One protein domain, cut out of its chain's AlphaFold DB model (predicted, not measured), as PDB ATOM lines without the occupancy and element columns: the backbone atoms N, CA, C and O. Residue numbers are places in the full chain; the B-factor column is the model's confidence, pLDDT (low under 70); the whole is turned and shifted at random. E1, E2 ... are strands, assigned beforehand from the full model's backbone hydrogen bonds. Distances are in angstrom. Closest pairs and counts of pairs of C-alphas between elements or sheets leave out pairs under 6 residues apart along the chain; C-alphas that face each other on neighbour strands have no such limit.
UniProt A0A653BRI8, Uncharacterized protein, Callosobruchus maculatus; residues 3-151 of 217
ATOM      1  N   ILE A   3     -14.369 -14.664  -6.369       97.69
ATOM      2  CA  ILE A   3     -15.422 -15.509  -6.917       97.69
ATOM      3  C   ILE A   3     -16.124 -16.173  -5.739       97.69
ATOM      4  O   ILE A   3     -15.537 -16.981  -5.018       97.69
ATOM      5  N   GLN A   4     -17.385 -15.808  -5.549       96.88
ATOM      6  CA  GLN A   4     -18.255 -16.390  -4.534       96.88
ATOM      7  C   GLN A   4     -19.235 -17.342  -5.208       96.88
ATOM      8  O   GLN A   4     -19.665 -17.095  -6.342       96.88
ATOM      9  N   ARG A   5     -19.606 -18.416  -4.511       95.56
ATOM     10  CA  ARG A   5     -20.648 -19.329  -4.986       95.56
ATOM     11  C   ARG A   5     -21.958 -18.561  -5.173       95.56
ATOM     12  O   ARG A   5     -22.360 -17.813  -4.285       95.56
ATOM     13  N   CYS A   6     -22.631 -18.748  -6.304       95.19
ATOM     14  CA  CYS A   6     -23.936 -18.126  -6.531       95.19
ATOM     15  C   CYS A   6     -25.061 -18.813  -5.737       95.19
ATOM     16  O   CYS A   6     -26.071 -18.179  -5.445       95.19
ATOM     17  N   ASN A   7     -24.882 -20.086  -5.369       95.12
ATOM     18  CA  ASN A   7     -25.730 -20.834  -4.444       95.12
ATOM     19  C   ASN A   7     -24.945 -22.032  -3.844       95.12
ATOM     20  O   ASN A   7     -23.835 -22.323  -4.303       95.12
ATOM     21  N   PRO A   8     -25.488 -22.732  -2.829       95.00
ATOM     22  CA  PRO A   8     -24.804 -23.852  -2.172       95.00
ATOM     23  C   PRO A   8     -24.500 -25.053  -3.077       95.00
ATOM     24  O   PRO A   8     -23.553 -25.787  -2.799       95.00
ATOM     25  N   ASP A   9     -25.249 -25.228  -4.167       96.00
ATOM     26  CA  ASP A   9     -25.103 -26.356  -5.092       96.00
ATOM     27  C   ASP A   9     -23.932 -26.183  -6.065       96.00
ATOM     28  O   ASP A   9     -23.678 -27.074  -6.875       96.00
ATOM     29  N   ILE A  10     -23.199 -25.068  -6.018       97.12
ATOM     30  CA  ILE A  10     -21.964 -24.882  -6.785       97.12
ATOM     31  C   ILE A  10     -20.782 -25.501  -6.043       97.12
ATOM     32  O   ILE A  10     -20.488 -25.124  -4.910       97.12
ATOM     33  N   CYS A  11     -20.046 -26.383  -6.723       95.88
ATOM     34  CA  CYS A  11     -18.839 -27.017  -6.179       95.88
ATOM     35  C   CYS A  11     -17.548 -26.580  -6.874       95.88
ATOM     36  O   CYS A  11     -16.478 -26.689  -6.281       95.88
ATOM     37  N   GLN A  12     -17.625 -26.097  -8.113       97.50
ATOM     38  CA  GLN A  12     -16.446 -25.887  -8.944       97.50
ATOM     39  C   GLN A  12     -16.621 -24.661  -9.835       97.50
ATOM     40  O   GLN A  12     -17.740 -24.295 -10.196       97.50
ATOM     41  N   VAL A  13     -15.516 -24.030 -10.216       97.31
ATOM     42  CA  VAL A  13     -15.489 -23.011 -11.265       97.31
ATOM     43  C   VAL A  13     -14.599 -23.467 -12.406       97.31
ATOM     44  O   VAL A  13     -13.519 -24.008 -12.184       97.31
ATOM     45  N   ARG A  14     -15.051 -23.219 -13.632       97.81
ATOM     46  CA  ARG A  14     -14.221 -23.258 -14.831       97.81
ATOM     47  C   ARG A  14     -13.854 -21.833 -15.207       97.81
ATOM     48  O   ARG A  14     -14.728 -20.969 -15.297       97.81
ATOM     49  N   ILE A  15     -12.572 -21.599 -15.417       98.38
ATOM     50  CA  ILE A  15     -12.016 -20.313 -15.814       98.38
ATOM     51  C   ILE A  15     -11.423 -20.504 -17.206       98.38
ATOM     52  O   ILE A  15     -10.457 -21.243 -17.366       98.38
ATOM     53  N   ASP A  16     -12.015 -19.858 -18.204       98.69
ATOM     54  CA  ASP A  16     -11.554 -19.884 -19.589       98.69
ATOM     55  C   ASP A  16     -10.778 -18.600 -19.906       98.69
ATOM     56  O   ASP A  16     -11.282 -17.486 -19.716       98.69
ATOM     57  N   PHE A  17      -9.567 -18.747 -20.434       98.50
ATOM     58  CA  PHE A  17      -8.719 -17.650 -20.887       98.50
ATOM     59  C   PHE A  17      -9.047 -17.321 -22.349       98.50
ATOM     60  O   PHE A  17      -8.343 -17.732 -23.270       98.50
ATOM     61  N   LEU A  18     -10.137 -16.582 -22.587       98.44
ATOM     62  CA  LEU A  18     -10.583 -16.221 -23.943       98.44
ATOM     63  C   LEU A  18      -9.502 -15.463 -24.724       98.44
ATOM     64  O   LEU A  18      -9.314 -15.690 -25.913       98.44
ATOM     65  N   SER A  19      -8.769 -14.595 -24.033       97.50
ATOM     66  CA  SER A  19      -7.470 -14.086 -24.465       97.50
ATOM     67  C   SER A  19      -6.617 -13.858 -23.231       97.50
ATOM     68  O   SER A  19      -7.121 -13.301 -22.261       97.50
ATOM     69  N   MET A  20      -5.350 -14.255 -23.239       96.62
ATOM     70  CA  MET A  20      -4.441 -13.989 -22.126       96.62
ATOM     71  C   MET A  20      -3.001 -13.903 -22.624       96.62
ATOM     72  O   MET A  20      -2.438 -14.890 -23.098       96.62
ATOM     73  N   SER A  21      -2.432 -12.709 -22.494       93.94
ATOM     74  CA  SER A  21      -1.036 -12.385 -22.752       93.94
ATOM     75  C   SER A  21      -0.516 -11.539 -21.592       93.94
ATOM     76  O   SER A  21      -0.953 -10.400 -21.390       93.94
ATOM     77  N   LEU A  22       0.371 -12.138 -20.804       93.62
ATOM     78  CA  LEU A  22       1.127 -11.513 -19.722       93.62
ATOM     79  C   LEU A  22       2.623 -11.522 -20.072       93.62
ATOM     80  O   LEU A  22       3.039 -12.194 -21.019       93.62
ATOM     81  N   ALA A  23       3.446 -10.815 -19.295       90.94
ATOM     82  CA  ALA A  23       4.900 -10.934 -19.394       90.94
ATOM     83  C   ALA A  23       5.353 -12.407 -19.354       90.94
ATOM     84  O   ALA A  23       4.820 -13.211 -18.584       90.94
ATOM     85  N   GLN A  24       6.353 -12.739 -20.173       90.12
ATOM     86  CA  GLN A  24       7.032 -14.035 -20.128       90.12
ATOM     87  C   GLN A  24       7.728 -14.236 -18.769       90.12
ATOM     88  O   GLN A  24       8.113 -13.247 -18.131       90.12
ATOM     89  N   PRO A  25       7.915 -15.488 -18.311       90.25
ATOM     90  CA  PRO A  25       8.730 -15.758 -17.133       90.25
ATOM     91  C   PRO A  25      10.201 -15.401 -17.398       90.25
ATOM     92  O   PRO A  25      10.637 -15.230 -18.541       90.25
ATOM     93  N   ASN A  26      10.994 -15.334 -16.331       87.75
ATOM     94  CA  ASN A  26      12.446 -15.215 -16.453       87.75
ATOM     95  C   ASN A  26      13.080 -16.499 -17.045       87.75
ATOM     96  O   ASN A  26      12.400 -17.489 -17.325       87.75
ATOM     97  N   ALA A  27      14.407 -16.511 -17.201       85.31
ATOM     98  CA  ALA A  27      15.146 -17.656 -17.748       85.31
ATOM     99  C   ALA A  27      14.972 -18.975 -16.959       85.31
ATOM    100  O   ALA A  27      15.203 -20.048 -17.509       85.31
ATOM    101  N   THR A  28      14.537 -18.915 -15.695       87.44
ATOM    102  CA  THR A  28      14.296 -20.085 -14.836       87.44
ATOM    103  C   THR A  28      12.812 -20.446 -14.709       87.44
ATOM    104  O   THR A  28      12.460 -21.217 -13.824       87.44
ATOM    105  N   GLY A  29      11.924 -19.862 -15.521       90.50
ATOM    106  CA  GLY A  29      10.491 -20.185 -15.521       90.50
ATOM    107  C   GLY A  29       9.667 -19.487 -14.437       90.50
ATOM    108  O   GLY A  29       8.492 -19.800 -14.273       90.50
ATOM    109  N   VAL A  30      10.248 -18.533 -13.700       93.00
ATOM    110  CA  VAL A  30       9.555 -17.798 -12.631       93.00
ATOM    111  C   VAL A  30       8.818 -16.588 -13.207       93.00
ATOM    112  O   VAL A  30       9.414 -15.726 -13.857       93.00
ATOM    113  N   CYS A  31       7.531 -16.479 -12.887       93.69
ATOM    114  CA  CYS A  31       6.665 -15.352 -13.229       93.69
ATOM    115  C   CYS A  31       6.918 -14.129 -12.324       93.69
ATOM    116  O   CYS A  31       6.133 -13.825 -11.429       93.69
ATOM    117  N   THR A  32       8.051 -13.443 -12.509       91.31
ATOM    118  CA  THR A  32       8.468 -12.314 -11.651       91.31
ATOM    119  C   THR A  32       7.825 -10.977 -12.011       91.31
ATOM    120  O   THR A  32       7.650 -10.132 -11.139       91.31
ATOM    121  N   THR A  33       7.510 -10.758 -13.292       90.94
ATOM    122  CA  THR A  33       6.988  -9.469 -13.779       90.94
ATOM    123  C   THR A  33       5.470  -9.440 -13.727       90.94
ATOM    124  O   THR A  33       4.893  -8.581 -13.068       90.94
ATOM    125  N   ASP A  34       4.829 -10.394 -14.399       94.31
ATOM    126  CA  ASP A  34       3.383 -10.555 -14.381       94.31
ATOM    127  C   ASP A  34       3.052 -11.979 -13.932       94.31
ATOM    128  O   ASP A  34       3.768 -12.913 -14.291       94.31
ATOM    129  N   ALA A  35       1.974 -12.149 -13.171       96.94
ATOM    130  CA  ALA A  35       1.541 -13.455 -12.686       96.94
ATOM    131  C   ALA A  35       0.025 -13.502 -12.489       96.94
ATOM    132  O   ALA A  35      -0.571 -12.566 -11.957       96.94
ATOM    133  N   LEU A  36      -0.586 -14.617 -12.882       98.31
ATOM    134  CA  LEU A  36      -1.916 -15.044 -12.474       98.31
ATOM    135  C   LEU A  36      -1.766 -15.996 -11.286       98.31
ATOM    136  O   LEU A  36      -1.121 -17.038 -11.385       98.31
ATOM    137  N   ILE A  37      -2.391 -15.632 -10.172       98.31
ATOM    138  CA  ILE A  37      -2.376 -16.380  -8.916       98.31
ATOM    139  C   ILE A  37      -3.822 -16.654  -8.515       98.31
ATOM    140  O   ILE A  37      -4.639 -15.728  -8.461       98.31
ATOM    141  N   ILE A  38      -4.141 -17.914  -8.221       97.94
ATOM    142  CA  ILE A  38      -5.474 -18.324  -7.775       97.94
ATOM    143  C   ILE A  38      -5.365 -19.049  -6.436       97.94
ATOM    144  O   ILE A  38      -4.614 -20.009  -6.298       97.94
ATOM    145  N   THR A  39      -6.118 -18.577  -5.444       97.38
ATOM    146  CA  THR A  39      -6.112 -19.101  -4.070       97.38
ATOM    147  C   THR A  39      -7.534 -19.329  -3.549       97.38
ATOM    148  O   THR A  39      -8.513 -18.931  -4.182       97.38
ATOM    149  N   GLY A  40      -7.658 -20.004  -2.400       95.25
ATOM    150  CA  GLY A  40      -8.945 -20.294  -1.746       95.25
ATOM    151  C   GLY A  40      -9.716 -21.495  -2.317       95.25
ATOM    152  O   GLY A  40     -10.767 -21.855  -1.793       95.25
ATOM    153  N   GLY A  41      -9.210 -22.134  -3.377       94.38
ATOM    154  CA  GLY A  41      -9.747 -23.391  -3.905       94.38
ATOM    155  C   GLY A  41      -9.223 -24.634  -3.175       94.38
ATOM    156  O   GLY A  41      -8.227 -24.570  -2.458       94.38
ATOM    157  N   ALA A  42      -9.867 -25.785  -3.388       89.38
ATOM    158  CA  ALA A  42      -9.541 -27.073  -2.753       89.38
ATOM    159  C   ALA A  42      -8.330 -27.806  -3.381       89.38
ATOM    160  O   ALA A  42      -8.191 -29.021  -3.257       89.38
ATOM    161  N   GLY A  43      -7.445 -27.078  -4.065       86.69
ATOM    162  CA  GLY A  43      -6.263 -27.605  -4.742       86.69
ATOM    163  C   GLY A  43      -5.263 -26.498  -5.064       86.69
ATOM    164  O   GLY A  43      -5.583 -25.312  -4.974       86.69
ATOM    165  N   ASN A  44      -4.041 -26.887  -5.428       89.94
ATOM    166  CA  ASN A  44      -3.019 -25.937  -5.848       89.94
ATOM    167  C   ASN A  44      -3.228 -25.585  -7.327       89.94
ATOM    168  O   ASN A  44      -3.267 -26.474  -8.176       89.94
ATOM    169  N   VAL A  45      -3.373 -24.292  -7.616       96.38
ATOM    170  CA  VAL A  45      -3.251 -23.765  -8.975       96.38
ATOM    171  C   VAL A  45      -1.852 -23.159  -9.085       96.38
ATOM    172  O   VAL A  45      -1.545 -22.244  -8.312       96.38
ATOM    173  N   PRO A  46      -1.008 -23.640 -10.011       96.94
ATOM    174  CA  PRO A  46       0.325 -23.096 -10.193       96.94
ATOM    175  C   PRO A  46       0.260 -21.637 -10.658       96.94
ATOM    176  O   PRO A  46      -0.764 -21.149 -11.147       96.94
ATOM    177  N   VAL A  47       1.360 -20.912 -10.467       98.19
ATOM    178  CA  VAL A  47       1.451 -19.511 -10.878       98.19
ATOM    179  C   VAL A  47       1.643 -19.446 -12.389       98.19
ATOM    180  O   VAL A  47       2.658 -19.900 -12.902       98.19
ATOM    181  N   ILE A  48       0.698 -18.825 -13.094       98.19
ATOM    182  CA  ILE A  48       0.673 -18.810 -14.560       98.19
ATOM    183  C   ILE A  48       1.061 -17.423 -15.086       98.19
ATOM    184  O   ILE A  48       0.534 -16.407 -14.638       98.19
ATOM    185  N   CYS A  49       1.935 -17.355 -16.085       96.00
ATOM    186  CA  CYS A  49       2.231 -16.132 -16.840       96.00
ATOM    187  C   CYS A  49       2.448 -16.438 -18.328       96.00
ATOM    188  O   CYS A  49       2.199 -17.558 -18.774       96.00
ATOM    189  N   GLY A  50       2.846 -15.434 -19.112       93.75
ATOM    190  CA  GLY A  50       3.002 -15.559 -20.557       93.75
ATOM    191  C   GLY A  50       1.682 -15.730 -21.320       93.75
ATOM    192  O   GLY A  50       0.670 -15.100 -20.998       93.75
ATOM    193  N   GLU A  51       1.698 -16.558 -22.364       94.56
ATOM    194  CA  GLU A  51       0.616 -16.684 -23.353       94.56
ATOM    195  C   GLU A  51      -0.264 -17.908 -23.074       94.56
ATOM    196  O   GLU A  51       0.183 -19.049 -23.165       94.56
ATOM    197  N   ASN A  52      -1.539 -17.684 -22.744       97.31
ATOM    198  CA  ASN A  52      -2.460 -18.759 -22.339       97.31
ATOM    199  C   ASN A  52      -3.838 -18.667 -23.013       97.31
ATOM    200  O   ASN A  52      -4.799 -19.291 -22.570       97.31
ATOM    201  N   THR A  53      -3.946 -17.886 -24.088       97.50
ATOM    202  CA  THR A  53      -5.174 -17.758 -24.885       97.50
ATOM    203  C   THR A  53      -5.708 -19.124 -25.326       97.50
ATOM    204  O   THR A  53      -4.972 -19.945 -25.867       97.50
ATOM    205  N   GLY A  54      -7.005 -19.349 -25.124       97.69
ATOM    206  CA  GLY A  54      -7.702 -20.584 -25.477       97.69
ATOM    207  C   GLY A  54      -7.549 -21.715 -24.458       97.69
ATOM    208  O   GLY A  54      -8.202 -22.743 -24.622       97.69
ATOM    209  N   GLN A  55      -6.734 -21.542 -23.413       98.25
ATOM    210  CA  GLN A  55      -6.641 -22.508 -22.320       98.25
ATOM    211  C   GLN A  55      -7.713 -22.260 -21.254       98.25
ATOM    212  O   GLN A  55      -8.360 -21.211 -21.203       98.25
ATOM    213  N   HIS A  56      -7.893 -23.239 -20.375       98.12
ATOM    214  CA  HIS A  56      -8.829 -23.174 -19.262       98.12
ATOM    215  C   HIS A  56      -8.284 -23.910 -18.046       98.12
ATOM    216  O   HIS A  56      -7.403 -24.759 -18.173       98.12
ATOM    217  N   ILE A  57      -8.860 -23.609 -16.885       98.12
ATOM    218  CA  ILE A  57      -8.612 -24.325 -15.633       98.12
ATOM    219  C   ILE A  57      -9.912 -24.586 -14.870       98.12
ATOM    220  O   ILE A  57     -10.882 -23.834 -14.995       98.12
ATOM    221  N   TYR A  58      -9.916 -25.635 -14.056       98.06
ATOM    222  CA  TYR A  58     -10.983 -25.974 -13.121       98.06
ATOM    223  C   TYR A  58     -10.478 -25.845 -11.686       98.06
ATOM    224  O   TYR A  58      -9.397 -26.321 -11.351       98.06
ATOM    225  N   VAL A  59     -11.269 -25.194 -10.835       97.50
ATOM    226  CA  VAL A  59     -10.933 -24.963  -9.428       97.50
ATOM    227  C   VAL A  59     -12.143 -25.318  -8.576       97.50
ATOM    228  O   VAL A  59     -13.206 -24.711  -8.706       97.50
ATOM    229  N   ASP A  60     -11.998 -26.327  -7.723       96.75
ATOM    230  CA  ASP A  60     -13.017 -26.674  -6.733       96.75
ATOM    231  C   ASP A  60     -13.020 -25.643  -5.596       96.75
ATOM    232  O   ASP A  60     -11.969 -25.158  -5.175       96.75
ATOM    233  N   PHE A  61     -14.195 -25.322  -5.061       96.31
ATOM    234  CA  PHE A  61     -14.302 -24.514  -3.848       96.31
ATOM    235  C   PHE A  61     -13.878 -25.325  -2.613       96.31
ATOM    236  O   PHE A  61     -14.293 -26.475  -2.451       96.31
ATOM    237  N   ASN A  62     -13.120 -24.713  -1.701       94.31
ATOM    238  CA  ASN A  62     -12.738 -25.327  -0.428       94.31
ATOM    239  C   ASN A  62     -13.755 -24.995   0.672       94.31
ATOM    240  O   ASN A  62     -13.711 -23.925   1.272       94.31
ATOM    241  N   GLY A  63     -14.721 -25.884   0.922       91.19
ATOM    242  CA  GLY A  63     -15.802 -25.577   1.864       91.19
ATOM    243  C   GLY A  63     -16.520 -24.278   1.473       91.19
ATOM    244  O   GLY A  63     -16.870 -24.099   0.310       91.19
ATOM    245  N   ASN A  64     -16.708 -23.351   2.411       91.19
ATOM    246  CA  ASN A  64     -17.361 -22.063   2.138       91.19
ATOM    247  C   ASN A  64     -16.385 -20.942   1.731       91.19
ATOM    248  O   ASN A  64     -16.802 -19.785   1.643       91.19
ATOM    249  N   ASP A  65     -15.109 -21.259   1.496       95.44
ATOM    250  CA  ASP A  65     -14.111 -20.266   1.108       95.44
ATOM    251  C   ASP A  65     -14.415 -19.692  -0.279       95.44
ATOM    252  O   ASP A  65     -14.917 -20.377  -1.174       95.44
ATOM    253  N   ASN A  66     -14.088 -18.414  -0.472       97.12
ATOM    254  CA  ASN A  66     -14.150 -17.791  -1.789       97.12
ATOM    255  C   ASN A  66     -12.876 -18.109  -2.575       97.12
ATOM    256  O   ASN A  66     -11.780 -18.103  -2.016       97.12
ATOM    257  N   ILE A  67     -13.003 -18.270  -3.891       98.00
ATOM    258  CA  ILE A  67     -11.842 -18.378  -4.777       98.00
ATOM    259  C   ILE A  67     -11.383 -16.963  -5.132       98.00
ATOM    260  O   ILE A  67     -12.177 -16.142  -5.592       98.00
ATOM    261  N   VAL A  68     -10.104 -16.661  -4.934       98.12
ATOM    262  CA  VAL A  68      -9.527 -15.348  -5.246       98.12
ATOM    263  C   VAL A  68      -8.581 -15.489  -6.425       98.12
ATOM    264  O   VAL A  68      -7.595 -16.211  -6.358       98.12
ATOM    265  N   MET A  69      -8.876 -14.764  -7.500       97.69
ATOM    266  CA  MET A  69      -8.032 -14.649  -8.683       97.69
ATOM    267  C   MET A  69      -7.345 -13.286  -8.687       97.69
ATOM    268  O   MET A  69      -8.010 -12.246  -8.719       97.69
ATOM    269  N   THR A  70      -6.019 -13.285  -8.707       98.12
ATOM    270  CA  THR A  70      -5.198 -12.074  -8.713       98.12
ATOM    271  C   THR A  70      -4.291 -12.083  -9.930       98.12
ATOM    272  O   THR A  70      -3.584 -13.058 -10.159       98.12
ATOM    273  N   ILE A  71      -4.302 -10.992 -10.696       97.06
ATOM    274  CA  ILE A  71      -3.290 -10.726 -11.718       97.06
ATOM    275  C   ILE A  71      -2.398  -9.617 -11.173       97.06
ATOM    276  O   ILE A  71      -2.866  -8.498 -10.952       97.06
ATOM    277  N   THR A  72      -1.131  -9.928 -10.928       95.88
ATOM    278  CA  THR A  72      -0.108  -8.938 -10.579       95.88
ATOM    279  C   THR A  72       0.633  -8.534 -11.839       95.88
ATOM    280  O   THR A  72       0.917  -9.387 -12.679       95.88
ATOM    281  N   THR A  73       0.948  -7.247 -11.978       93.88
ATOM    282  CA  THR A  73       1.722  -6.744 -13.115       93.88
ATOM    283  C   THR A  73       2.848  -5.835 -12.650       93.88
ATOM    284  O   THR A  73       2.697  -5.065 -11.699       93.88
ATOM    285  N   GLY A  74       3.990  -5.926 -13.326       88.75
ATOM    286  CA  GLY A  74       5.125  -5.037 -13.106       88.75
ATOM    287  C   GLY A  74       4.903  -3.663 -13.745       88.75
ATOM    288  O   GLY A  74       4.032  -3.480 -14.600       88.75
ATOM    289  N   SER A  75       5.749  -2.693 -13.412       83.31
ATOM    290  CA  SER A  75       5.663  -1.318 -13.933       83.31
ATOM    291  C   SER A  75       6.042  -1.155 -15.416       83.31
ATOM    292  O   SER A  75       5.882  -0.066 -15.962       83.31
ATOM    293  N   SER A  76       6.517  -2.210 -16.092       74.75
ATOM    294  CA  SER A  76       6.867  -2.165 -17.520       74.75
ATOM    295  C   SER A  76       5.635  -1.893 -18.394       74.75
ATOM    296  O   SER A  76       4.676  -2.664 -18.383       74.75
ATOM    297  N   SER A  77       5.647  -0.798 -19.156       60.88
ATOM    298  CA  SER A  77       4.472  -0.293 -19.884       60.88
ATOM    299  C   SER A  77       4.312  -0.826 -21.314       60.88
ATOM    300  O   SER A  77       3.254  -0.638 -21.906       60.88
ATOM    301  N   ASN A  78       5.319  -1.506 -21.879       66.81
ATOM    302  CA  ASN A  78       5.372  -1.837 -23.315       66.81
ATOM    303  C   ASN A  78       5.180  -3.333 -23.635       66.81
ATOM    304  O   ASN A  78       5.656  -3.809 -24.661       66.81
ATOM    305  N   LEU A  79       4.493  -4.089 -22.776       73.56
ATOM    306  CA  LEU A  79       4.352  -5.546 -22.936       73.56
ATOM    307  C   LEU A  79       3.079  -5.995 -23.675       73.56
ATOM    308  O   LEU A  79       2.871  -7.191 -23.832       73.56
ATOM    309  N   GLY A  80       2.219  -5.071 -24.124       80.50
ATOM    310  CA  GLY A  80       1.004  -5.429 -24.875       80.50
ATOM    311  C   GLY A  80       0.062  -6.367 -24.109       80.50
ATOM    312  O   GLY A  80      -0.540  -7.262 -24.699       80.50
ATOM    313  N   ARG A  81      -0.025  -6.188 -22.785       90.25
ATOM    314  CA  ARG A  81      -0.792  -7.057 -21.885       90.25
ATOM    315  C   ARG A  81      -2.269  -7.051 -22.250       90.25
ATOM    316  O   ARG A  81      -2.858  -5.991 -22.458       90.25
ATOM    317  N   ASN A  82      -2.880  -8.225 -22.241       94.44
ATOM    318  CA  ASN A  82      -4.315  -8.365 -22.437       94.44
ATOM    319  C   ASN A  82      -4.817  -9.605 -21.702       94.44
ATOM    320  O   ASN A  82      -4.213 -10.670 -21.801       94.44
ATOM    321  N   TRP A  83      -5.949  -9.487 -21.019       96.06
ATOM    322  CA  TRP A  83      -6.671 -10.632 -20.490       96.06
ATOM    323  C   TRP A  83      -8.181 -10.429 -20.636       96.06
ATOM    324  O   TRP A  83      -8.743  -9.405 -20.255       96.06
ATOM    325  N   ASN A  84      -8.845 -11.448 -21.166       97.94
ATOM    326  CA  ASN A  84     -10.289 -11.589 -21.230       97.94
ATOM    327  C   ASN A  84     -10.611 -12.982 -20.695       97.94
ATOM    328  O   ASN A  84     -10.191 -13.986 -21.272       97.94
ATOM    329  N   ILE A  85     -11.297 -13.026 -19.560       98.25
ATOM    330  CA  ILE A  85     -11.495 -14.241 -18.781       98.25
ATOM    331  C   ILE A  85     -12.989 -14.464 -18.604       98.25
ATOM    332  O   ILE A  85     -13.711 -13.571 -18.157       98.25
ATOM    333  N   LYS A  86     -13.447 -15.677 -18.909       98.50
ATOM    334  CA  LYS A  86     -14.809 -16.121 -18.618       98.50
ATOM    335  C   LYS A  86     -14.782 -17.056 -17.417       98.50
ATOM    336  O   LYS A  86     -14.057 -18.042 -17.414       98.50
ATOM    337  N   VAL A  87     -15.607 -16.763 -16.418       98.06
ATOM    338  CA  VAL A  87     -15.788 -17.616 -15.238       98.06
ATOM    339  C   VAL A  87     -17.158 -18.275 -15.313       98.06
ATOM    340  O   VAL A  87     -18.175 -17.591 -15.419       98.06
ATOM    341  N   THR A  88     -17.189 -19.603 -15.247       98.00
ATOM    342  CA  THR A  88     -18.413 -20.411 -15.254       98.00
ATOM    343  C   THR A  88     -18.498 -21.202 -13.952       98.00
ATOM    344  O   THR A  88     -17.594 -21.971 -13.642       98.00
ATOM    345  N   GLN A  89     -19.575 -21.026 -13.185       97.50
ATOM    346  CA  GLN A  89     -19.823 -21.815 -11.974       97.50
ATOM    347  C   GLN A  89     -20.515 -23.133 -12.331       97.50
ATOM    348  O   GLN A  89     -21.460 -23.149 -13.119       97.50
ATOM    349  N   ILE A  90     -20.033 -24.233 -11.760       97.38
ATOM    350  CA  ILE A  90     -20.454 -25.597 -12.072       97.38
ATOM    351  C   ILE A  90     -21.083 -26.220 -10.827       97.38
ATOM    352  O   ILE A  90     -20.472 -26.290  -9.754       97.38
ATOM    353  N   ALA A  91     -22.320 -26.687 -10.996       97.31
ATOM    354  CA  ALA A  91     -23.055 -27.367  -9.945       97.31
ATOM    355  C   ALA A  91     -22.403 -28.709  -9.573       97.31
ATOM    356  O   ALA A  91     -21.840 -29.398 -10.425       97.31
ATOM    357  N   CYS A  92     -22.524 -29.119  -8.313       95.31
ATOM    358  CA  CYS A  92     -21.935 -30.342  -7.771       95.31
ATOM    359  C   CYS A  92     -22.363 -31.603  -8.539       95.31
ATOM    360  O   CYS A  92     -21.545 -32.496  -8.743       95.31
ATOM    361  N   ALA A  93     -23.618 -31.649  -8.997       95.31
ATOM    362  CA  ALA A  93     -24.186 -32.756  -9.769       95.31
ATOM    363  C   ALA A  93     -24.047 -32.588 -11.297       95.31
ATOM    364  O   ALA A  93     -24.631 -33.353 -12.061       95.31
ATOM    365  N   CYS A  94     -23.326 -31.567 -11.771       94.38
ATOM    366  CA  CYS A  94     -23.211 -31.305 -13.200       94.38
ATOM    367  C   CYS A  94     -22.317 -32.357 -13.887       94.38
ATOM    368  O   CYS A  94     -21.177 -32.539 -13.460       94.38
ATOM    369  N   PRO A  95     -22.757 -32.992 -14.992       89.38
ATOM    370  CA  PRO A  95     -21.943 -33.974 -15.718       89.38
ATOM    371  C   PRO A  95     -20.640 -33.416 -16.303       89.38
ATOM    372  O   PRO A  95     -19.725 -34.173 -16.610       89.38
ATOM    373  N   THR A  96     -20.549 -32.095 -16.483       87.81
ATOM    374  CA  THR A  96     -19.354 -31.419 -17.009       87.81
ATOM    375  C   THR A  96     -18.370 -30.998 -15.917       87.81
ATOM    376  O   THR A  96     -17.361 -30.363 -16.229       87.81
ATOM    377  N   ARG A  97     -18.638 -31.341 -14.648       95.19
ATOM    378  CA  ARG A  97     -17.706 -31.126 -13.542       95.19
ATOM    379  C   ARG A  97     -16.434 -31.946 -13.770       95.19
ATOM    380  O   ARG A  97     -16.497 -33.155 -13.985       95.19
ATOM    381  N   ALA A  98     -15.283 -31.286 -13.693       96.06
ATOM    382  CA  ALA A  98     -13.995 -31.958 -13.742       96.06
ATOM    383  C   ALA A  98     -13.783 -32.795 -12.464       96.06
ATOM    384  O   ALA A  98     -14.139 -32.326 -11.376       96.06
ATOM    385  N   PRO A  99     -13.205 -34.008 -12.556       93.81
ATOM    386  CA  PRO A  99     -12.836 -34.785 -11.376       93.81
ATOM    387  C   PRO A  99     -11.825 -34.043 -10.489       93.81
ATOM    388  O   PRO A  99     -11.042 -33.223 -10.971       93.81
ATOM    389  N   SER A 100     -11.812 -34.355  -9.192       90.06
ATOM    390  CA  SER A 100     -10.829 -33.793  -8.259       90.06
ATOM    391  C   SER A 100      -9.398 -34.095  -8.722       90.06
ATOM    392  O   SER A 100      -9.096 -35.217  -9.123       90.06
ATOM    393  N   GLY A 101      -8.510 -33.101  -8.646       87.50
ATOM    394  CA  GLY A 101      -7.117 -33.211  -9.103       87.50
ATOM    395  C   GLY A 101      -6.894 -32.880 -10.586       87.50
ATOM    396  O   GLY A 101      -5.749 -32.786 -11.021       87.50
ATOM    397  N   CYS A 102      -7.961 -32.645 -11.353       94.94
ATOM    398  CA  CYS A 102      -7.882 -32.240 -12.754       94.94
ATOM    399  C   CYS A 102      -7.909 -30.713 -12.876       94.94
ATOM    400  O   CYS A 102      -8.980 -30.106 -12.825       94.94
ATOM    401  N   LEU A 103      -6.748 -30.084 -13.077       97.50
ATOM    402  CA  LEU A 103      -6.694 -28.646 -13.341       97.50
ATOM    403  C   LEU A 103      -7.185 -28.336 -14.756       97.50
ATOM    404  O   LEU A 103      -7.914 -27.368 -14.949       97.50
ATOM    405  N   GLN A 104      -6.852 -29.177 -15.738       97.25
ATOM    406  CA  GLN A 104      -7.456 -29.125 -17.069       97.25
ATOM    407  C   GLN A 104      -8.320 -30.360 -17.296       97.25
ATOM    408  O   GLN A 104      -7.933 -31.481 -16.969       97.25
ATOM    409  N   PHE A 105      -9.492 -30.154 -17.886       96.69
ATOM    410  CA  PHE A 105     -10.416 -31.233 -18.215       96.69
ATOM    411  C   PHE A 105     -10.947 -31.080 -19.636       96.69
ATOM    412  O   PHE A 105     -11.427 -30.005 -20.012       96.69
ATOM    413  N   PHE A 106     -10.846 -32.158 -20.410       95.88
ATOM    414  CA  PHE A 106     -11.256 -32.249 -21.807       95.88
ATOM    415  C   PHE A 106     -12.353 -33.301 -21.958       95.88
ATOM    416  O   PHE A 106     -12.299 -34.356 -21.333       95.88
ATOM    417  N   ASN A 107     -13.350 -33.024 -22.792       93.44
ATOM    418  CA  ASN A 107     -14.516 -33.891 -22.991       93.44
ATOM    419  C   ASN A 107     -14.836 -34.144 -24.475       93.44
ATOM    420  O   ASN A 107     -15.965 -34.494 -24.815       93.44
ATOM    421  N   SER A 108     -13.853 -33.953 -25.353       93.38
ATOM    422  CA  SER A 108     -13.932 -34.243 -26.783       93.38
ATOM    423  C   SER A 108     -13.254 -35.575 -27.121       93.38
ATOM    424  O   SER A 108     -12.434 -36.084 -26.362       93.38
ATOM    425  N   THR A 109     -13.591 -36.144 -28.280       94.19
ATOM    426  CA  THR A 109     -13.003 -37.403 -28.782       94.19
ATOM    427  C   THR A 109     -11.549 -37.248 -29.238       94.19
ATOM    428  O   THR A 109     -10.814 -38.231 -29.308       94.19
ATOM    429  N   SER A 110     -11.131 -36.021 -29.548       94.94
ATOM    430  CA  SER A 110      -9.752 -35.631 -29.828       94.94
ATOM    431  C   SER A 110      -9.530 -34.170 -29.432       94.94
ATOM    432  O   SER A 110     -10.481 -33.399 -29.264       94.94
ATOM    433  N   GLY A 111      -8.272 -33.781 -29.251       94.94
ATOM    434  CA  GLY A 111      -7.892 -32.425 -28.879       94.94
ATOM    435  C   GLY A 111      -6.387 -32.311 -28.667       94.94
ATOM    436  O   GLY A 111      -5.666 -33.305 -28.747       94.94
ATOM    437  N   THR A 112      -5.933 -31.095 -28.382       95.62
ATOM    438  CA  THR A 112      -4.527 -30.804 -28.093       95.62
ATOM    439  C   THR A 112      -4.408 -30.305 -26.665       95.62
ATOM    440  O   THR A 112      -5.097 -29.362 -26.277       95.62
ATOM    441  N   VAL A 113      -3.511 -30.925 -25.904       96.38
ATOM    442  CA  VAL A 113      -3.091 -30.440 -24.591       96.38
ATOM    443  C   VAL A 113      -1.786 -29.682 -24.777       96.38
ATOM    444  O   VAL A 113      -0.841 -30.212 -25.358       96.38
ATOM    445  N   ASN A 114      -1.747 -28.454 -24.279       96.19
ATOM    446  CA  ASN A 114      -0.550 -27.627 -24.242       96.19
ATOM    447  C   ASN A 114      -0.243 -27.303 -22.783       96.19
ATOM    448  O   ASN A 114      -1.170 -27.097 -22.001       96.19
ATOM    449  N   SER A 115       1.037 -27.206 -22.428       95.88
ATOM    450  CA  SER A 115       1.414 -26.629 -21.140       95.88
ATOM    451  C   SER A 115       0.959 -25.169 -21.056       95.88
ATOM    452  O   SER A 115       0.787 -24.490 -22.077       95.88
ATOM    453  N   PHE A 116       0.820 -24.635 -19.844       97.69
ATOM    454  CA  PHE A 116       0.725 -23.186 -19.685       97.69
ATOM    455  C   PHE A 116       1.955 -22.501 -20.291       97.69
ATOM    456  O   PHE A 116       3.049 -23.069 -20.323       97.69
ATOM    457  N   ASN A 117       1.740 -21.305 -20.837       95.69
ATOM    458  CA  ASN A 117       2.719 -20.538 -21.605       95.69
ATOM    459  C   ASN A 117       3.317 -21.271 -22.828       95.69
ATOM    460  O   ASN A 117       4.394 -20.913 -23.306       95.69
ATOM    461  N   PHE A 118       2.660 -22.301 -23.365       94.19
ATOM    462  CA  PHE A 118       3.143 -22.956 -24.580       94.19
ATOM    463  C   PHE A 118       3.154 -21.992 -25.778       94.19
ATOM    464  O   PHE A 118       2.161 -21.326 -26.071       94.19
ATOM    465  N   GLY A 119       4.259 -21.980 -26.524       88.31
ATOM    466  CA  GLY A 119       4.409 -21.218 -27.759       88.31
ATOM    467  C   GLY A 119       5.672 -21.626 -28.516       88.31
ATOM    468  O   GLY A 119       6.619 -22.144 -27.927       88.31
ATOM    469  N   THR A 120       5.691 -21.400 -29.830       76.50
ATOM    470  CA  THR A 120       6.826 -21.742 -30.712       76.50
ATOM    471  C   THR A 120       7.744 -20.552 -31.014       76.50
ATOM    472  O   THR A 120       8.781 -20.716 -31.654       76.50
ATOM    473  N   GLY A 121       7.377 -19.347 -30.567       71.44
ATOM    474  CA  GLY A 121       8.181 -18.136 -30.729       71.44
ATOM    475  C   GLY A 121       9.313 -18.044 -29.705       71.44
ATOM    476  O   GLY A 121       9.130 -18.393 -28.536       71.44
ATOM    477  N   GLY A 122      10.467 -17.526 -30.135       65.62
ATOM    478  CA  GLY A 122      11.600 -17.261 -29.249       65.62
ATOM    479  C   GLY A 122      11.220 -16.323 -28.099       65.62
ATOM    480  O   GLY A 122      10.440 -15.389 -28.280       65.62
ATOM    481  N   ASN A 123      11.762 -16.584 -26.913       68.50
ATOM    482  CA  ASN A 123      11.555 -15.716 -25.757       68.50
ATOM    483  C   ASN A 123      12.443 -14.476 -25.843       68.50
ATOM    484  O   ASN A 123      13.563 -14.536 -26.351       68.50
ATOM    485  N   SER A 124      11.957 -13.359 -25.300       67.19
ATOM    486  CA  SER A 124      12.784 -12.173 -25.091       67.19
ATOM    487  C   SER A 124      13.994 -12.525 -24.224       67.19
ATOM    488  O   SER A 124      13.859 -13.251 -23.236       67.19
ATOM    489  N   ILE A 125      15.164 -12.005 -24.591       66.94
ATOM    490  CA  ILE A 125      16.364 -12.111 -23.761       66.94
ATOM    491  C   ILE A 125      16.134 -11.296 -22.489       66.94
ATOM    492  O   ILE A 125      15.786 -10.116 -22.560       66.94
ATOM    493  N   ASP A 126      16.310 -11.928 -21.333       65.81
ATOM    494  CA  ASP A 126      16.279 -11.247 -20.046       65.81
ATOM    495  C   ASP A 126      17.494 -10.301 -19.962       65.81
ATOM    496  O   ASP A 126      18.634 -10.761 -20.060       65.81
ATOM    497  N   PRO A 127      17.292  -8.982 -19.789       61.53
ATOM    498  CA  PRO A 127      18.382  -8.009 -19.790       61.53
ATOM    499  C   PRO A 127      19.314  -8.132 -18.575       61.53
ATOM    500  O   PRO A 127      20.428  -7.616 -18.623       61.53
ATOM    501  N   ASN A 128      18.885  -8.797 -17.498       63.44
ATOM    502  CA  ASN A 128      19.688  -8.979 -16.287       63.44
ATOM    503  C   ASN A 128      20.557 -10.239 -16.353       63.44
ATOM    504  O   ASN A 128      21.660 -10.248 -15.813       63.44
ATOM    505  N   THR A 129      20.062 -11.307 -16.986       66.75
ATOM    506  CA  THR A 129      20.784 -12.589 -17.076       66.75
ATOM    507  C   THR A 129      21.454 -12.811 -18.432       66.75
ATOM    508  O   THR A 129      22.347 -13.647 -18.538       66.75
ATOM    509  N   GLY A 130      21.045 -12.080 -19.474       70.00
ATOM    510  CA  GLY A 130      21.519 -12.268 -20.847       70.00
ATOM    511  C   GLY A 130      21.055 -13.580 -21.490       70.00
ATOM    512  O   GLY A 130      21.484 -13.901 -22.597       70.00
ATOM    513  N   LEU A 131      20.188 -14.342 -20.815       68.50
ATOM    514  CA  LEU A 131      19.660 -15.612 -21.298       68.50
ATOM    515  C   LEU A 131      18.285 -15.407 -21.947       68.50
ATOM    516  O   LEU A 131      17.514 -14.552 -21.498       68.50
ATOM    517  N   PRO A 132      17.936 -16.182 -22.990       69.50
ATOM    518  CA  PRO A 132      16.556 -16.231 -23.452       69.50
ATOM    519  C   PRO A 132      15.659 -16.688 -22.298       69.50
ATOM    520  O   PRO A 132      16.013 -17.610 -21.563       69.50
ATOM    521  N   GLY A 133      14.492 -16.055 -22.142       71.94
ATOM    522  CA  GLY A 133      13.452 -16.582 -21.256       71.94
ATOM    523  C   GLY A 133      13.081 -18.028 -21.622       71.94
ATOM    524  O   GLY A 133      13.461 -18.545 -22.679       71.94
ATOM    525  N   THR A 134      12.291 -18.688 -20.781       85.06
ATOM    526  CA  THR A 134      11.767 -20.033 -21.069       85.06
ATOM    527  C   THR A 134      10.250 -20.012 -21.250       85.06
ATOM    528  O   THR A 134       9.565 -19.124 -20.757       85.06
ATOM    529  N   ARG A 135       9.712 -20.985 -21.992       88.88
ATOM    530  CA  ARG A 135       8.262 -21.236 -22.047       88.88
ATOM    531  C   ARG A 135       7.805 -22.204 -20.954       88.88
ATOM    532  O   ARG A 135       6.629 -22.224 -20.618       88.88
ATOM    533  N   GLN A 136       8.730 -22.975 -20.383       91.06
ATOM    534  CA  GLN A 136       8.452 -23.886 -19.280       91.06
ATOM    535  C   GLN A 136       8.370 -23.091 -17.974       91.06
ATOM    536  O   GLN A 136       9.360 -22.505 -17.537       91.06
ATOM    537  N   LEU A 137       7.186 -23.064 -17.366       94.44
ATOM    538  CA  LEU A 137       6.988 -22.486 -16.039       94.44
ATOM    539  C   LEU A 137       7.562 -23.423 -14.967       94.44
ATOM    540  O   LEU A 137       7.565 -24.644 -15.127       94.44
ATOM    541  N   VAL A 138       8.081 -22.846 -13.884       94.19
ATOM    542  CA  VAL A 138       8.676 -23.609 -12.777       94.19
ATOM    543  C   VAL A 138       7.632 -23.973 -11.722       94.19
ATOM    544  O   VAL A 138       6.693 -23.219 -11.487       94.19
ATOM    545  N   ASN A 139       7.846 -25.092 -11.023       94.12
ATOM    546  CA  ASN A 139       6.969 -25.603  -9.959       94.12
ATOM    547  C   ASN A 139       5.545 -25.953 -10.430       94.12
ATOM    548  O   ASN A 139       4.594 -25.916  -9.649       94.12
ATOM    549  N   GLU A 140       5.407 -26.324 -11.701       95.00
ATOM    550  CA  GLU A 140       4.161 -26.829 -12.266       95.00
ATOM    551  C   GLU A 140       3.904 -28.266 -11.794       95.00
ATOM    552  O   GLU A 140       4.670 -29.183 -12.087       95.00
ATOM    553  N   ASN A 141       2.806 -28.474 -11.067       95.06
ATOM    554  CA  ASN A 141       2.335 -29.798 -10.665       95.06
ATOM    555  C   ASN A 141       0.807 -29.834 -10.742       95.06
ATOM    556  O   ASN A 141       0.118 -29.406  -9.814       95.06
ATOM    557  N   TYR A 142       0.280 -30.305 -11.869       96.12
ATOM    558  CA  TYR A 142      -1.154 -30.344 -12.121       96.12
ATOM    559  C   TYR A 142      -1.560 -31.537 -12.988       96.12
ATOM    560  O   TYR A 142      -0.786 -32.039 -13.800       96.12
ATOM    561  N   GLY A 143      -2.806 -31.979 -12.817       96.38
ATOM    562  CA  GLY A 143      -3.405 -33.032 -13.628       96.38
ATOM    563  C   GLY A 143      -4.131 -32.484 -14.855       96.38
ATOM    564  O   GLY A 143      -4.880 -31.506 -14.766       96.38
ATOM    565  N   VAL A 144      -3.962 -33.170 -15.984       96.88
ATOM    566  CA  VAL A 144      -4.805 -33.021 -17.173       96.88
ATOM    567  C   VAL A 144      -5.636 -34.283 -17.335       96.88
ATOM    568  O   VAL A 144      -5.100 -35.385 -17.426       96.88
ATOM    569  N   CYS A 145      -6.950 -34.122 -17.384       95.38
ATOM    570  CA  CYS A 145      -7.886 -35.229 -17.444       95.38
ATOM    571  C   CYS A 145      -8.709 -35.187 -18.725       95.38
ATOM    572  O   CYS A 145      -9.096 -34.122 -19.209       95.38
ATOM    573  N   VAL A 146      -9.028 -36.367 -19.244       94.31
ATOM    574  CA  VAL A 146      -9.894 -36.537 -20.410       94.31
ATOM    575  C   VAL A 146     -11.072 -37.405 -19.996       94.31
ATOM    576  O   VAL A 146     -10.891 -38.474 -19.414       94.31
ATOM    577  N   HIS A 147     -12.286 -36.929 -20.252       91.69
ATOM    578  CA  HIS A 147     -13.507 -37.663 -19.963       91.69
ATOM    579  C   HIS A 147     -13.598 -38.916 -20.835       91.69
ATOM    580  O   HIS A 147     -13.419 -38.852 -22.052       91.69
ATOM    581  N   MET A 148     -13.938 -40.047 -20.222       88.44
ATOM    582  CA  MET A 148     -14.217 -41.274 -20.956       88.44
ATOM    583  C   MET A 148     -15.588 -41.166 -21.630       88.44
ATOM    584  O   MET A 148     -16.621 -41.187 -20.965       88.44
ATOM    585  N   LEU A 149     -15.596 -41.038 -22.957       89.94
ATOM    586  CA  LEU A 149     -16.830 -40.985 -23.739       89.94
ATOM    587  C   LEU A 149     -17.369 -42.399 -24.030       89.94
ATOM    588  O   LEU A 149     -16.580 -43.337 -24.174       89.94
ATOM    589  N   PRO A 150     -18.697 -42.579 -24.166       90.00
ATOM    590  CA  PRO A 150     -19.284 -43.874 -24.502       90.00
ATOM    591  C   PRO A 150     -18.664 -44.487 -25.765       90.00
ATOM    592  O   PRO A 150     -18.583 -43.832 -26.802       90.00
ATOM    593  N   GLY A 151     -18.234 -45.747 -25.676       90.69
ATOM    594  CA  GLY A 151     -17.578 -46.461 -26.779       90.69
ATOM    595  C   GLY A 151     -16.068 -46.224 -26.911       90.69
ATOM    596  O   GLY A 151     -15.449 -46.823 -27.788       90.69
TER     597      GLY A 151
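What this domain is: This is residues 3 to 151 of the 217 residues of an uncharacterized protein of Callosobruchus maculatus (UniProt A0A653BRI8). With little regular structure, two thin strand layers stand partly face to face: E1 between E3 and E5, with E6 and E7 beyond E3, and opposite them the pair E2 and E4. The 149 printed residues hold seven named strands, E1 to E7, with 47 residues, all strand. The whole is compact, with radius of gyration of the C-alphas 16.4 A and spans of 51 by 37 by 24 A.

How they stand to each other: E1, residues 10 to 21, has antiparallel neighbours E3, residues 56 to 60, and E5, residues 82 to 91. E2, residues 35 to 39, is antiparallel to E4, residues 67 to 72. E6, residues 102 to 106, is parallel to E7, residues 143 to 146. N 13 and O 59, N 14 and O 88, N 37 and O 70, and N 145 and O 104 are 2.8 A apart.

Where its parts are: E1 starts at C-alpha 10, (-21.964, -24.882, -6.785), and measures 29.1 A. E7 ends at C-alpha 146, (-9.894, -36.537, -20.410).

The domain as a whole: The E6 to E7 link is long, 36 residues, with pLDDT under 70 at residues 122 to 129.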